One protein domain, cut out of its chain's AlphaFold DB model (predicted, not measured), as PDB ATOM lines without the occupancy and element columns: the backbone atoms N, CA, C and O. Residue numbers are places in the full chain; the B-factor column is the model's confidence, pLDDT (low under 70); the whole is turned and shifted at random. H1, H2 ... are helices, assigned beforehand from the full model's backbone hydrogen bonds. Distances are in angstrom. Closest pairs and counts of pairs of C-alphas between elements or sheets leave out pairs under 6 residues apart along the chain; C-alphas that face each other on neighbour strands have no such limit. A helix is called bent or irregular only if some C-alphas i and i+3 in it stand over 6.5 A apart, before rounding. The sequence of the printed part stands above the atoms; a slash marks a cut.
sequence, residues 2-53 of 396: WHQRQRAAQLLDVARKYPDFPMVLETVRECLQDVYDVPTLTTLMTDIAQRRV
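What this domain is: This is residues 2 to 53 of the 396 residues of the protein "DEAD/H associated family protein" of Mycobacterium ulcerans str. Harvey (UniProt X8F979). Three helices follow one another end to end in an open, extended zigzag, with no core between them. H1 and H2 meet near their ends as an L, joined by the loop of residues 16 to 21, and H3 carries the line on beyond H2 at a second corner. The printed part has 52 residues with three named helices in the order H1, H2, H3 and no named strand, and its class is all helix. It is extended, with a radius of gyration of the C-alphas of 16.7 A, and its C-alphas span 48 by 25 by 15 A.

How they stand to each other: H1, residues 2 to 15, is close to but not clearly touching H2, residues 22 to 35; their closest C-alphas, those of Ala 15 and Val 24, are 7.3 A apart. Their lines stand at a steep tilt of 69 degrees, only just short of about perpendicular, and they run opposite ways. H2 is likewise close to but not clearly touching H3, residues 38 to 49, with the C-alphas of Leu 32 and Val 38 the closest at 6.8 A. These two run the same way at a steep tilt of 50 degrees. H1 and H3 are apart. Each O i to N i+4 pair is within hydrogen-bond range in H3, against 9 of 10 in H1 and 9 of 10 in H2.

Where its parts are: H1 begins at C-alpha 2 (-43.326, -6.497, 19.010) and measures 19.7 A from first to last C-alpha. H2 measures 18.2 A and begins at C-alpha 22 (-38.143, 15.674, 14.739). H2 is neither bent nor irregular, but only just: C-alphas 32 and 35 are 6.2 A apart. H3 measures 16.5 A and ends at C-alpha 49 (-62.993, 27.650, 39.141).

The domain as a whole: The two C-alphas farthest apart, those of His 3 and Arg 51, are 49.4 A apart. The link from H1 to H2 is short and that from H2 to H3 is tight. The printed part has no cut. The mean pLDDT of the printed part is 91.6, and no printed residue is under 70.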
ATOM      1  N   TRP A   2     -44.242  -6.461  17.847       74.15
ATOM      2  CA  TRP A   2     -43.326  -6.497  19.010       74.15
ATOM      3  C   TRP A   2     -41.916  -5.933  18.725       74.15
ATOM      4  O   TRP A   2     -41.438  -5.064  19.449       74.15
ATOM      5  N   HIS A   3     -41.285  -6.339  17.613       79.38
ATOM      6  CA  HIS A   3     -39.942  -5.869  17.253       79.38
ATOM      7  C   HIS A   3     -39.915  -4.356  16.968       79.38
ATOM      8  O   HIS A   3     -38.944  -3.681  17.302       79.38
ATOM      9  N   GLN A   4     -40.997  -3.792  16.411       84.29
ATOM     10  CA  GLN A   4     -41.130  -2.339  16.239       84.29
ATOM     11  C   GLN A   4     -41.190  -1.626  17.591       84.29
ATOM     12  O   GLN A   4     -40.489  -0.634  17.762       84.29
ATOM     13  N   ARG A   5     -41.943  -2.155  18.567       82.53
ATOM     14  CA  ARG A   5     -42.010  -1.588  19.925       82.53
ATOM     15  C   ARG A   5     -40.638  -1.598  20.608       82.53
ATOM     16  O   ARG A   5     -40.224  -0.572  21.135       82.53
ATOM     17  N   GLN A   6     -39.897  -2.707  20.526       81.96
ATOM     18  CA  GLN A   6     -38.552  -2.798  21.111       81.96
ATOM     19  C   GLN A   6     -37.576  -1.801  20.471       81.96
ATOM     20  O   GLN A   6     -36.841  -1.108  21.174       81.96
ATOM     21  N   ARG A   7     -37.574  -1.699  19.135       86.32
ATOM     22  CA  ARG A   7     -36.716  -0.753  18.406       86.32
ATOM     23  C   ARG A   7     -37.095   0.701  18.680       86.32
ATOM     24  O   ARG A   7     -36.202   1.521  18.861       86.32
ATOM     25  N   ALA A   8     -38.390   1.009  18.736       87.77
ATOM     26  CA  ALA A   8     -38.886   2.344  19.051       87.77
ATOM     27  C   ALA A   8     -38.512   2.766  20.479       87.77
ATOM     28  O   ALA A   8     -38.052   3.886  20.668       87.77
ATOM     29  N   ALA A   9     -38.618   1.862  21.460       84.63
ATOM     30  CA  ALA A   9     -38.190   2.126  22.834       84.63
ATOM     31  C   ALA A   9     -36.683   2.424  22.917       84.63
ATOM     32  O   ALA A   9     -36.284   3.444  23.471       84.63
ATOM     33  N   GLN A  10     -35.848   1.597  22.275       87.69
ATOM     34  CA  GLN A  10     -34.398   1.829  22.204       87.69
ATOM     35  C   GLN A  10     -34.048   3.155  21.511       87.69
ATOM     36  O   GLN A  10     -33.120   3.846  21.927       87.69
ATOM     37  N   LEU A  11     -34.779   3.521  20.451       90.25
ATOM     38  CA  LEU A  11     -34.599   4.800  19.765       90.25
ATOM     39  C   LEU A  11     -34.991   5.974  20.669       90.25
ATOM     40  O   LEU A  11     -34.259   6.961  20.726       90.25
ATOM     41  N   LEU A  12     -36.109   5.862  21.388       90.34
ATOM     42  CA  LEU A  12     -36.589   6.892  22.303       90.34
ATOM     43  C   LEU A  12     -35.589   7.152  23.438       90.34
ATOM     44  O   LEU A  12     -35.348   8.312  23.766       90.34
ATOM     45  N   ASP A  13     -34.943   6.120  23.984       87.88
ATOM     46  CA  ASP A  13     -33.915   6.279  25.028       87.88
ATOM     47  C   ASP A  13     -32.733   7.155  24.583       87.88
ATOM     48  O   ASP A  13     -32.144   7.886  25.388       87.88
ATOM     49  N   VAL A  14     -32.398   7.123  23.292       90.32
ATOM     50  CA  VAL A  14     -31.376   7.999  22.707       90.32
ATOM     51  C   VAL A  14     -31.969   9.366  22.359       90.32
ATOM     52  O   VAL A  14     -31.386  10.393  22.710       90.32
ATOM     53  N   ALA A  15     -33.130   9.386  21.700       88.86
ATOM     54  CA  ALA A  15     -33.778  10.597  21.202       88.86
ATOM     55  C   ALA A  15     -34.219  11.548  22.324       88.86
ATOM     56  O   ALA A  15     -34.139  12.757  22.149       88.86
ATOM     57  N   ARG A  16     -34.591  11.040  23.508       87.99
ATOM     58  CA  ARG A  16     -34.994  11.859  24.671       87.99
ATOM     59  C   ARG A  16     -33.923  12.841  25.149       87.99
ATOM     60  O   ARG A  16     -34.256  13.793  25.846       87.99
ATOM     61  N   LYS A  17     -32.649  12.626  24.800       90.53
ATOM     62  CA  LYS A  17     -31.549  13.559  25.107       90.53
ATOM     63  C   LYS A  17     -31.526  14.783  24.182       90.53
ATOM     64  O   LYS A  17     -30.827  15.743  24.486       90.53
ATOM     65  N   TYR A  18     -32.270  14.745  23.078       91.95
ATOM     66  CA  TYR A  18     -32.329  15.784  22.056       91.95
ATOM     67  C   TYR A  18     -33.783  16.268  21.922       91.95
ATOM     68  O   TYR A  18     -34.562  15.645  21.199       91.95
ATOM     69  N   PRO A  19     -34.181  17.351  22.616       87.32
ATOM     70  CA  PRO A  19     -35.571  17.819  22.608       87.32
ATOM     71  C   PRO A  19     -36.056  18.228  21.209       87.32
ATOM     72  O   PRO A  19     -37.233  18.079  20.906       87.32
ATOM     73  N   ASP A  20     -35.137  18.648  20.337       92.27
ATOM     74  CA  ASP A  20     -35.435  19.069  18.964       92.27
ATOM     75  C   ASP A  20     -35.469  17.899  17.962       92.27
ATOM     76  O   ASP A  20     -35.504  18.110  16.748       92.27
ATOM     77  N   PHE A  21     -35.416  16.644  18.433       92.96
ATOM     78  CA  PHE A  21     -35.477  15.485  17.547       92.96
ATOM     79  C   PHE A  21     -36.838  15.453  16.825       92.96
ATOM     80  O   PHE A  21     -37.864  15.363  17.504       92.96
ATOM     81  N   PRO A  22     -36.892  15.465  15.476       94.08
ATOM     82  CA  PRO A  22     -38.143  15.674  14.739       94.08
ATOM     83  C   PRO A  22     -39.269  14.703  15.100       94.08
ATOM     84  O   PRO A  22     -40.415  15.118  15.210       94.08
ATOM     85  N   MET A  23     -38.951  13.427  15.350       91.49
ATOM     86  CA  MET A  23     -39.968  12.455  15.770       91.49
ATOM     87  C   MET A  23     -40.504  12.740  17.173       91.49
ATOM     88  O   MET A  23     -41.678  12.514  17.410       91.49
ATOM     89  N   VAL A  24     -39.675  13.235  18.100       90.59
ATOM     90  CA  VAL A  24     -40.139  13.601  19.448       90.59
ATOM     91  C   VAL A  24     -41.051  14.821  19.362       90.59
ATOM     92  O   VAL A  24     -42.117  14.810  19.969       90.59
ATOM     93  N   LEU A  25     -40.676  15.833  18.572       93.43
ATOM     94  CA  LEU A  25     -41.517  17.010  18.341       93.43
ATOM     95  C   LEU A  25     -42.853  16.635  17.694       93.43
ATOM     96  O   LEU A  25     -43.893  17.094  18.159       93.43
ATOM     97  N   GLU A  26     -42.836  15.769  16.680       95.53
ATOM     98  CA  GLU A  26     -44.057  15.313  16.015       95.53
ATOM     99  C   GLU A  26     -44.932  14.468  16.946       95.53
ATOM    100  O   GLU A  26     -46.131  14.706  17.024       95.53
ATOM    101  N   THR A  27     -44.350  13.554  17.729       92.49
ATOM    102  CA  THR A  27     -45.107  12.779  18.723       92.49
ATOM    103  C   THR A  27     -45.714  13.679  19.798       92.49
ATOM    104  O   THR A  27     -46.866  13.490  20.170       92.49
ATOM    105  N   VAL A  28     -44.984  14.684  20.297       91.27
ATOM    106  CA  VAL A  28     -45.533  15.640  21.275       91.27
ATOM    107  C   VAL A  28     -46.643  16.485  20.648       91.27
ATOM    108  O   VAL A  28     -47.665  16.704  21.299       91.27
ATOM    109  N   ARG A  29     -46.482  16.927  19.394       94.71
ATOM    110  CA  ARG A  29     -47.525  17.641  18.645       94.71
ATOM    111  C   ARG A  29     -48.778  16.775  18.504       94.71
ATOM    112  O   ARG A  29     -49.850  17.231  18.883       94.71
ATOM    113  N   GLU A  30     -48.638  15.541  18.032       95.10
ATOM    114  CA  GLU A  30     -49.736  14.579  17.885       95.10
ATOM    115  C   GLU A  30     -50.435  14.327  19.230       95.10
ATOM    116  O   GLU A  30     -51.652  14.466  19.333       95.10
ATOM    117  N   CYS A  31     -49.682  14.056  20.303       93.04
ATOM    118  CA  CYS A  31     -50.268  13.845  21.626       93.04
ATOM    119  C   CYS A  31     -51.047  15.071  22.128       93.04
ATOM    120  O   CYS A  31     -52.140  14.912  22.662       93.04
ATOM    121  N   LEU A  32     -50.505  16.283  21.980       92.80
ATOM    122  CA  LEU A  32     -51.104  17.502  22.539       92.80
ATOM    123  C   LEU A  32     -52.182  18.146  21.656       92.80
ATOM    124  O   LEU A  32     -52.945  18.960  22.172       92.80
ATOM    125  N   GLN A  33     -52.211  17.852  20.354       90.95
ATOM    126  CA  GLN A  33     -53.135  18.479  19.400       90.95
ATOM    127  C   GLN A  33     -54.150  17.501  18.808       90.95
ATOM    128  O   GLN A  33     -55.291  17.898  18.585       90.95
ATOM    129  N   ASP A  34     -53.755  16.249  18.567       93.64
ATOM    130  CA  ASP A  34     -54.598  15.272  17.870       93.64
ATOM    131  C   ASP A  34     -55.235  14.274  18.855       93.64
ATOM    132  O   ASP A  34     -56.367  13.838  18.646       93.64
ATOM    133  N   VAL A  35     -54.534  13.922  19.943       90.88
ATOM    134  CA  VAL A  35     -55.020  12.955  20.950       90.88
ATOM    135  C   VAL A  35     -55.657  13.641  22.162       90.88
ATOM    136  O   VAL A  35     -56.734  13.233  22.602       90.88
ATOM    137  N   TYR A  36     -55.010  14.660  22.734       93.07
ATOM    138  CA  TYR A  36     -55.520  15.386  23.899       93.07
ATOM    139  C   TYR A  36     -56.245  16.671  23.506       93.07
ATOM    140  O   TYR A  36     -55.693  17.536  22.835       93.07
ATOM    141  N   ASP A  37     -57.454  16.857  24.035       93.53
ATOM    142  CA  ASP A  37     -58.200  18.109  23.904       93.53
ATOM    143  C   ASP A  37     -57.851  19.081  25.047       93.53
ATOM    144  O   ASP A  37     -58.598  19.286  26.014       93.53
ATOM    145  N   VAL A  38     -56.647  19.656  24.962       94.09
ATOM    146  CA  VAL A  38     -56.129  20.626  25.942       94.09
ATOM    147  C   VAL A  38     -57.003  21.893  26.047       94.09
ATOM    148  O   VAL A  38     -57.219  22.368  27.172       94.09
ATOM    149  N   PRO A  39     -57.550  22.460  24.950       94.19
ATOM    150  CA  PRO A  39     -58.470  23.597  25.037       94.19
ATOM    151  C   PRO A  39     -59.751  23.293  25.829       94.19
ATOM    152  O   PRO A  39     -60.140  24.090  26.694       94.19
ATOM    153  N   THR A  40     -60.380  22.135  25.604       95.45
ATOM    154  CA  THR A  40     -61.577  21.733  26.363       95.45
ATOM    155  C   THR A  40     -61.247  21.481  27.829       95.45
ATOM    156  O   THR A  40     -61.993  21.926  28.704       95.45
ATOM    157  N   LEU A  41     -60.098  20.867  28.131       95.68
ATOM    158  CA  LEU A  41     -59.630  20.709  29.512       95.68
ATOM    159  C   LEU A  41     -59.459  22.067  30.216       95.68
ATOM    160  O   LEU A  41     -59.910  22.242  31.348       95.68
ATOM    161  N   THR A  42     -58.852  23.045  29.540       96.71
ATOM    162  CA  THR A  42     -58.651  24.401  30.081       96.71
ATOM    163  C   THR A  42     -59.986  25.102  30.348       96.71
ATOM    164  O   THR A  42     -60.164  25.743  31.390       96.71
ATOM    165  N   THR A  43     -60.950  24.934  29.439       97.18
ATOM    166  CA  THR A  43     -62.317  25.450  29.602       97.18
ATOM    167  C   THR A  43     -62.996  24.809  30.810       97.18
ATOM    168  O   THR A  43     -63.472  25.523  31.687       97.18
ATOM    169  N   LEU A  44     -62.947  23.480  30.940       96.84
ATOM    170  CA  LEU A  44     -63.531  22.757  32.072       96.84
ATOM    171  C   LEU A  44     -62.943  23.207  33.419       96.84
ATOM    172  O   LEU A  44     -63.689  23.452  34.367       96.84
ATOM    173  N   MET A  45     -61.619  23.368  33.511       97.18
ATOM    174  CA  MET A  45     -60.968  23.859  34.733       97.18
ATOM    175  C   MET A  45     -61.391  25.293  35.075       97.18
ATOM    176  O   MET A  45     -61.624  25.611  36.242       97.18
ATOM    177  N   THR A  46     -61.557  26.147  34.062       97.50
ATOM    178  CA  THR A  46     -62.072  27.514  34.235       97.50
ATOM    179  C   THR A  46     -63.525  27.503  34.716       97.50
ATOM    180  O   THR A  46     -63.889  28.262  35.615       97.50
ATOM    181  N   ASP A  47     -64.352  26.615  34.170       97.52
ATOM    182  CA  ASP A  47     -65.757  26.453  34.541       97.52
ATOM    183  C   ASP A  47     -65.915  25.949  35.983       97.52
ATOM    184  O   ASP A  47     -66.786  26.428  36.714       97.52
ATOM    185  N   ILE A  48     -65.043  25.039  36.427       97.03
ATOM    186  CA  ILE A  48     -64.963  24.595  37.826       97.03
ATOM    187  C   ILE A  48     -64.535  25.762  38.730       97.03
ATOM    188  O   ILE A  48     -65.197  26.033  39.735       97.03
ATOM    189  N   ALA A  49     -63.485  26.508  38.362       96.81
ATOM    190  CA  ALA A  49     -62.993  27.650  39.141       96.81
ATOM    191  C   ALA A  49     -64.045  28.767  39.286       96.81
ATOM    192  O   ALA A  49     -64.176  29.376  40.349       96.81
ATOM    193  N   GLN A  50     -64.843  28.998  38.243       97.21
ATOM    194  CA  GLN A  50     -65.957  29.952  38.244       97.21
ATOM    195  C   GLN A  50     -67.244  29.394  38.878       97.21
ATOM    196  O   GLN A  50     -68.266  30.079  38.876       97.21
ATOM    197  N   ARG A  51     -67.215  28.170  39.427       93.41
ATOM    198  CA  ARG A  51     -68.368  27.464  40.024       93.41
ATOM    199  C   ARG A  51     -69.541  27.255  39.056       93.41
ATOM    200  O   ARG A  51     -70.677  27.080  39.494       93.41
ATOM    201  N   ARG A  52     -69.273  27.246  37.746       96.46
ATOM    202  CA  ARG A  52     -70.240  26.854  36.707       96.46
ATOM    203  C   ARG A  52     -70.389  25.332  36.630       96.46
ATOM    204  O   ARG A  52     -71.468  24.850  36.304       96.46
ATOM    205  N   VAL A  53     -69.348  24.585  37.003       95.57
ATOM    206  CA  VAL A  53     -69.379  23.124  37.180       95.57
ATOM    207  C   VAL A  53     -69.261  22.789  38.665       95.57
ATOM    208  O   VAL A  53     -68.334  23.232  39.343       95.57
TER     209      VAL A  53